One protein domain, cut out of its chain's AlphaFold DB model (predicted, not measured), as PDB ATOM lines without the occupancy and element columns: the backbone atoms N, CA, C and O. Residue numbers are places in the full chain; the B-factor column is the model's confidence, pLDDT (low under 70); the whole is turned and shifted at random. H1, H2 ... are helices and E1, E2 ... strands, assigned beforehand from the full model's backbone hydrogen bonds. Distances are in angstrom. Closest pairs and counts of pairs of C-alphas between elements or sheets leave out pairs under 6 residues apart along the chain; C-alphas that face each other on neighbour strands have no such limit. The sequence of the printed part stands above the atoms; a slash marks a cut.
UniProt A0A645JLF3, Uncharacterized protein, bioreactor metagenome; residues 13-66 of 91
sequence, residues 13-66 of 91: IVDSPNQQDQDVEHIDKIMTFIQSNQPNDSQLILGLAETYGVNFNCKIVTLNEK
ATOM      1  N   ILE A  13      19.035 164.031 -25.413       92.62
ATOM      2  CA  ILE A  13      18.274 165.246 -25.707       92.62
ATOM      3  C   ILE A  13      18.433 165.545 -27.192       92.62
ATOM      4  O   ILE A  13      19.551 165.728 -27.671       92.62
ATOM      5  N   VAL A  14      17.315 165.581 -27.909       91.50
ATOM      6  CA  VAL A  14      17.259 165.992 -29.313       91.50
ATOM      7  C   VAL A  14      16.377 167.228 -29.383       91.50
ATOM      8  O   VAL A  14      15.193 167.167 -29.063       91.50
ATOM      9  N   ASP A  15      16.965 168.354 -29.771       89.69
ATOM     10  CA  ASP A  15      16.240 169.607 -29.942       89.69
ATOM     11  C   ASP A  15      15.910 169.826 -31.418       89.69
ATOM     12  O   ASP A  15      16.807 169.800 -32.266       89.69
ATOM     13  N   SER A  16      14.626 170.048 -31.703       84.06
ATOM     14  CA  SER A  16      14.119 170.485 -33.001       84.06
ATOM     15  C   SER A  16      14.651 169.627 -34.157       84.06
ATOM     16  O   SER A  16      15.381 170.133 -35.001       84.06
ATOM     17  N   PRO A  17      14.314 168.324 -34.232       84.12
ATOM     18  CA  PRO A  17      14.821 167.418 -35.271       84.12
ATOM     19  C   PRO A  17      14.542 167.900 -36.707       84.12
ATOM     20  O   PRO A  17      15.307 167.566 -37.605       84.12
ATOM     21  N   ASN A  18      13.496 168.709 -36.918       83.81
ATOM     22  CA  ASN A  18      13.235 169.413 -38.177       83.81
ATOM     23  C   ASN A  18      13.870 170.819 -38.184       83.81
ATOM     24  O   ASN A  18      13.166 171.827 -38.244       83.81
ATOM     25  N   GLN A  19      15.194 170.934 -38.041       75.31
ATOM     26  CA  GLN A  19      15.820 172.261 -38.000       75.31
ATOM     27  C   GLN A  19      15.572 173.032 -39.309       75.31
ATOM     28  O   GLN A  19      15.735 172.493 -40.400       75.31
ATOM     29  N   GLN A  20      15.207 174.314 -39.183       71.81
ATOM     30  CA  GLN A  20      14.884 175.230 -40.293       71.81
ATOM     31  C   GLN A  20      13.658 174.830 -41.146       71.81
ATOM     32  O   GLN A  20      13.475 175.416 -42.211       71.81
ATOM     33  N   ASP A  21      12.825 173.877 -40.693       70.44
ATOM     34  CA  ASP A  21      11.615 173.382 -41.382       70.44
ATOM     35  C   ASP A  21      11.839 172.984 -42.856       70.44
ATOM     36  O   ASP A  21      10.958 173.118 -43.705       70.44
ATOM     37  N   GLN A  22      13.044 172.512 -43.189       64.75
ATOM     38  CA  GLN A  22      13.448 172.304 -44.583       64.75
ATOM     39  C   GLN A  22      12.950 170.993 -45.191       64.75
ATOM     40  O   GLN A  22      12.954 170.877 -46.415       64.75
ATOM     41  N   ASP A  23      12.524 170.020 -44.377       70.31
ATOM     42  CA  ASP A  23      12.261 168.662 -44.863       70.31
ATOM     43  C   ASP A  23      10.923 168.083 -44.377       70.31
ATOM     44  O   ASP A  23      10.845 167.045 -43.719       70.31
ATOM     45  N   VAL A  24       9.835 168.771 -44.735       71.69
ATOM     46  CA  VAL A  24       8.458 168.339 -44.433       71.69
ATOM     47  C   VAL A  24       8.128 166.979 -45.075       71.69
ATOM     48  O   VAL A  24       7.305 166.238 -44.546       71.69
ATOM     49  N   GLU A  25       8.777 166.619 -46.189       78.69
ATOM     50  CA  GLU A  25       8.532 165.351 -46.897       78.69
ATOM     51  C   GLU A  25       9.130 164.122 -46.198       78.69
ATOM     52  O   GLU A  25       8.622 163.018 -46.392       78.69
ATOM     53  N   HIS A  26      10.196 164.287 -45.409       82.19
ATOM     54  CA  HIS A  26      10.925 163.167 -44.797       82.19
ATOM     55  C   HIS A  26      10.913 163.178 -43.269       82.19
ATOM     56  O   HIS A  26      11.533 162.317 -42.632       82.19
ATOM     57  N   ILE A  27      10.222 164.144 -42.663       87.06
ATOM     58  CA  ILE A  27      10.202 164.290 -41.212       87.06
ATOM     59  C   ILE A  27       9.586 163.072 -40.513       87.06
ATOM     60  O   ILE A  27      10.053 162.666 -39.450       87.06
ATOM     61  N   ASP A  28       8.619 162.408 -41.146       86.06
ATOM     62  CA  ASP A  28       8.016 161.154 -40.689       86.06
ATOM     63  C   ASP A  28       9.062 160.042 -40.486       86.06
ATOM     64  O   ASP A  28       9.044 159.334 -39.471       86.06
ATOM     65  N   LYS A  29      10.024 159.921 -41.410       87.44
ATOM     66  CA  LYS A  29      11.119 158.945 -41.343       87.44
ATOM     67  C   LYS A  29      12.064 159.263 -40.196       87.44
ATOM     68  O   LYS A  29      12.472 158.346 -39.484       87.44
ATOM     69  N   ILE A  30      12.383 160.543 -39.991       89.19
ATOM     70  CA  ILE A  30      13.233 160.994 -38.882       89.19
ATOM     71  C   ILE A  30      12.558 160.676 -37.543       89.19
ATOM     72  O   ILE A  30      13.174 160.054 -36.676       89.19
ATOM     73  N   MET A  31      11.279 161.026 -37.387       89.56
ATOM     74  CA  MET A  31      10.522 160.769 -36.158       89.56
ATOM     75  C   MET A  31      10.401 159.271 -35.864       89.56
ATOM     76  O   MET A  31      10.677 158.830 -34.746       89.56
ATOM     77  N   THR A  32      10.070 158.474 -36.883       89.25
ATOM     78  CA  THR A  32       9.983 157.011 -36.769       89.25
ATOM     79  C   THR A  32      11.335 156.403 -36.403       89.25
ATOM     80  O   THR A  32      11.405 155.487 -35.578       89.25
ATOM     81  N   PHE A  33      12.426 156.917 -36.979       91.12
ATOM     82  CA  PHE A  33      13.778 156.471 -36.663       91.12
ATOM     83  C   PHE A  33      14.135 156.756 -35.203       91.12
ATOM     84  O   PHE A  33      14.591 155.843 -34.515       91.12
ATOM     85  N   ILE A  34      13.887 157.977 -34.718       90.94
ATOM     86  CA  ILE A  34      14.138 158.367 -33.322       90.94
ATOM     87  C   ILE A  34      13.358 157.456 -32.366       90.94
ATOM     88  O   ILE A  34      13.947 156.898 -31.439       90.94
ATOM     89  N   GLN A  35      12.061 157.248 -32.621       88.19
ATOM     90  CA  GLN A  35      11.206 156.394 -31.792       88.19
ATOM     91  C   GLN A  35      11.680 154.933 -31.780       88.19
ATOM     92  O   GLN A  35      11.720 154.300 -30.726       88.19
ATOM     93  N   SER A  36      12.051 154.391 -32.942       90.56
ATOM     94  CA  SER A  36      12.397 152.969 -33.086       90.56
ATOM     95  C   SER A  36      13.813 152.632 -32.613       90.56
ATOM     96  O   SER A  36      14.106 151.466 -32.355       90.56
ATOM     97  N   ASN A  37      14.703 153.626 -32.522       90.44
ATOM     98  CA  ASN A  37      16.124 153.424 -32.221       90.44
ATOM     99  C   ASN A  37      16.565 154.049 -30.890       90.44
ATOM    100  O   ASN A  37      17.768 154.135 -30.628       90.44
ATOM    101  N   GLN A  38      15.626 154.453 -30.029       87.38
ATOM    102  CA  GLN A  38      15.950 154.812 -28.651       87.38
ATOM    103  C   GLN A  38      16.686 153.639 -27.975       87.38
ATOM    104  O   GLN A  38      16.171 152.518 -27.952       87.38
ATOM    105  N   PRO A  39      17.886 153.856 -27.407       86.56
ATOM    106  CA  PRO A  39      18.587 152.805 -26.686       86.56
ATOM    107  C   PRO A  39      17.758 152.245 -25.521       86.56
ATOM    108  O   PRO A  39      17.144 152.982 -24.751       86.56
ATOM    109  N   ASN A  40      17.794 150.923 -25.340       84.25
ATOM    110  CA  ASN A  40      17.162 150.288 -24.180       84.25
ATOM    111  C   ASN A  40      17.725 150.864 -22.877       84.25
ATOM    112  O   ASN A  40      18.944 151.010 -22.749       84.25
ATOM    113  N   ASP A  41      16.845 151.113 -21.908       83.88
ATOM    114  CA  ASP A  41      17.150 151.702 -20.599       83.88
ATOM    115  C   ASP A  41      17.688 153.149 -20.635       83.88
ATOM    116  O   ASP A  41      18.300 153.590 -19.662       83.88
ATOM    117  N   SER A  42      17.487 153.906 -21.723       86.12
ATOM    118  CA  SER A  42      17.772 155.350 -21.755       86.12
ATOM    119  C   SER A  42      16.500 156.192 -21.690       86.12
ATOM    120  O   SER A  42      15.453 155.784 -22.185       86.12
ATOM    121  N   GLN A  43      16.600 157.406 -21.148       90.50
ATOM    122  CA  GLN A  43      15.564 158.432 -21.290       90.50
ATOM    123  C   GLN A  43      15.808 159.224 -22.581       90.50
ATOM    124  O   GLN A  43      16.943 159.614 -22.845       90.50
ATOM    125  N   LEU A  44      14.757 159.470 -23.362       91.31
ATOM    126  CA  LEU A  44      14.769 160.387 -24.502       91.31
ATOM    127  C   LEU A  44      13.920 161.616 -24.162       91.31
ATOM    128  O   LEU A  44      12.783 161.478 -23.712       91.31
ATOM    129  N   ILE A  45      14.477 162.804 -24.385       94.12
ATOM    130  CA  ILE A  45      13.790 164.093 -24.306       94.12
ATOM    131  C   ILE A  45      13.852 164.709 -25.702       94.12
ATOM    132  O   ILE A  45      14.938 164.933 -26.236       94.12
ATOM    133  N   LEU A  46      12.688 164.954 -26.297       92.81
ATOM    134  CA  LEU A  46      12.562 165.434 -27.668       92.81
ATOM    135  C   LEU A  46      11.852 166.791 -27.672       92.81
ATOM    136  O   LEU A  46      10.704 166.890 -27.240       92.81
ATOM    137  N   GLY A  47      12.546 167.828 -28.137       92.38
ATOM    138  CA  GLY A  47      11.969 169.148 -28.381       92.38
ATOM    139  C   GLY A  47      11.315 169.185 -29.758       92.38
ATOM    140  O   GLY A  47      11.979 168.910 -30.754       92.38
ATOM    141  N   LEU A  48      10.021 169.503 -29.815       88.81
ATOM    142  CA  LEU A  48       9.227 169.501 -31.044       88.81
ATOM    143  C   LEU A  48       8.386 170.774 -31.150       88.81
ATOM    144  O   LEU A  48       7.794 171.200 -30.160       88.81
ATOM    145  N   ALA A  49       8.280 171.321 -32.361       86.75
ATOM    146  CA  ALA A  49       7.249 172.307 -32.691       86.75
ATOM    147  C   ALA A  49       5.880 171.629 -32.886       86.75
ATOM    148  O   ALA A  49       4.853 172.146 -32.457       86.75
ATOM    149  N   GLU A  50       5.879 170.436 -33.484       85.81
ATOM    150  CA  GLU A  50       4.698 169.606 -33.707       85.81
ATOM    151  C   GLU A  50       5.071 168.114 -33.729       85.81
ATOM    152  O   GLU A  50       6.238 167.744 -33.859       85.81
ATOM    153  N   THR A  51       4.079 167.234 -33.579       85.06
ATOM    154  CA  THR A  51       4.307 165.780 -33.517       85.06
ATOM    155  C   THR A  51       4.372 165.110 -34.887       85.06
ATOM    156  O   THR A  51       4.682 163.922 -34.959       85.06
ATOM    157  N   TYR A  52       4.043 165.834 -35.963       83.94
ATOM    158  CA  TYR A  52       3.985 165.312 -37.334       83.94
ATOM    159  C   TYR A  52       3.148 164.021 -37.464       83.94
ATOM    160  O   TYR A  52       3.450 163.139 -38.264       83.94
ATOM    161  N   GLY A  53       2.104 163.876 -36.638       84.50
ATOM    162  CA  GLY A  53       1.223 162.701 -36.629       84.50
ATOM    163  C   GLY A  53       1.803 161.448 -35.959       84.50
ATOM    164  O   GLY A  53       1.131 160.418 -35.925       84.50
ATOM    165  N   VAL A  54       3.011 161.516 -35.392       85.88
ATOM    166  CA  VAL A  54       3.653 160.391 -34.702       85.88
ATOM    167  C   VAL A  54       3.208 160.323 -33.241       85.88
ATOM    168  O   VAL A  54       3.215 161.317 -32.515       85.88
ATOM    169  N   ASN A  55       2.837 159.122 -32.787       88.50
ATOM    170  CA  ASN A  55       2.514 158.855 -31.388       88.50
ATOM    171  C   ASN A  55       3.717 158.224 -30.673       88.50
ATOM    172  O   ASN A  55       3.986 157.033 -30.827       88.50
ATOM    173  N   PHE A  56       4.401 159.019 -29.850       86.62
ATOM    174  CA  PHE A  56       5.571 158.593 -29.074       86.62
ATOM    175  C   PHE A  56       5.237 157.740 -27.837       86.62
ATOM    176  O   PHE A  56       6.155 157.238 -27.192       86.62
ATOM    177  N   ASN A  57       3.951 157.552 -27.501       88.56
ATOM    178  CA  ASN A  57       3.496 156.802 -26.322       88.56
ATOM    179  C   ASN A  57       4.222 157.220 -25.025       88.56
ATOM    180  O   ASN A  57       4.678 156.390 -24.238       88.56
ATOM    181  N   CYS A  58       4.379 158.529 -24.827       89.94
ATOM    182  CA  CYS A  58       5.124 159.108 -23.717       89.94
ATOM    183  C   CYS A  58       4.360 160.274 -23.081       89.94
ATOM    184  O   CYS A  58       3.347 160.743 -23.604       89.94
ATOM    185  N   LYS A  59       4.869 160.777 -21.949       92.12
ATOM    186  CA  LYS A  59       4.402 162.052 -21.396       92.12
ATOM    187  C   LYS A  59       4.784 163.174 -22.364       92.12
ATOM    188  O   LYS A  59       5.949 163.282 -22.737       92.12
ATOM    189  N   ILE A  60       3.815 164.010 -22.727       91.19
ATOM    190  CA  ILE A  60       4.032 165.231 -23.507       91.19
ATOM    191  C   ILE A  60       3.954 166.416 -22.546       91.19
ATOM    192  O   ILE A  60       3.019 166.512 -21.752       91.19
ATOM    193  N   VAL A  61       4.954 167.293 -22.603       90.31
ATOM    194  CA  VAL A  61       4.952 168.577 -21.895       90.31
ATOM    195  C   VAL A  61       4.712 169.660 -22.936       90.31
ATOM    196  O   VAL A  61       5.574 169.904 -23.776       90.31
ATOM    197  N   THR A  62       3.534 170.276 -22.904       89.81
ATOM    198  CA  THR A  62       3.146 171.296 -23.884       89.81
ATOM    199  C   THR A  62       3.385 172.689 -23.314       89.81
ATOM    200  O   THR A  62       2.851 173.030 -22.261       89.81
ATOM    201  N   LEU A  63       4.167 173.506 -24.020       89.75
ATOM    202  CA  LEU A  63       4.402 174.904 -23.662       89.75
ATOM    203  C   LEU A  63       3.376 175.790 -24.376       89.75
ATOM    204  O   LEU A  63       3.492 176.041 -25.573       89.75
ATOM    205  N   ASN A  64       2.359 176.239 -23.639       89.38
ATOM    206  CA  ASN A  64       1.222 176.981 -24.200       89.38
ATOM    207  C   ASN A  64       1.311 178.501 -23.994       89.38
ATOM    208  O   ASN A  64       0.623 179.260 -24.675       89.38
ATOM    209  N   GLU A  65       2.136 178.956 -23.052       89.88
ATOM    210  CA  GLU A  65       2.261 180.368 -22.699       89.88
ATOM    211  C   GLU A  65       3.557 180.950 -23.262       89.88
ATOM    212  O   GLU A  65       4.653 180.432 -23.047       89.88
ATOM    213  N   LYS A  66       3.453 182.063 -23.993       91.94
ATOM    214  CA  LYS A  66       4.629 182.734 -24.552       91.94
ATOM    215  C   LYS A  66       5.537 183.214 -23.419       91.94
ATOM    216  O   LYS A  66       5.100 183.982 -22.569       91.94
TER     217      LYS A  66
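What this domain is: This is residues 13 to 66 of the 91 residues of an uncharacterized protein of bioreactor metagenome (UniProt A0A645JLF3). There is little regular structure here: two short parallel strands, E1 and E2, lie side by side, the one helix, H1, runs back between them along the chain, and a long tail without a named element, residues 48 to 66, follows. The loop of residues 37 to 42 sticks out. The 54 printed residues hold E1, H1, E2 in that order, a mixed class with 17 residues in named elements; the whole is only just compact, close to loose, with a radius of gyration of the C-alphas of 11.6 A, spanning 31 by 29 by 18 A.

Where its parts are: Find C-alpha 13 at (18.274, 165.246, -25.707), where E1, residues 13 to 15, begins and runs 6.4 A. Next look for H1, residues 27 to 36, 14.1 A long. E2, residues 44 to 47, runs 10.0 A to C-alpha 47 at (11.969, 169.148, -28.381).

How they stand to each other: E1 and E2 are parallel neighbours, their directions 15 degrees apart; C-alphas 15 and 47 face each other at 4.6 A. Look there for N 47 and O 14, within hydrogen-bond range at 2.9 A. E1, H1 and E2 form a strand-helix-strand unit, two parallel strands with a helix between along the chain, its crossover right-handed. In H1 every O i to N i+4 pair is within hydrogen-bond range.

The domain as a whole: The C-alphas farthest apart, those of Asn 40 and Lys 66, are 34.8 A apart. The printed part has no cut; the link from E1 to H1 is long, and residue 22 is under pLDDT 70.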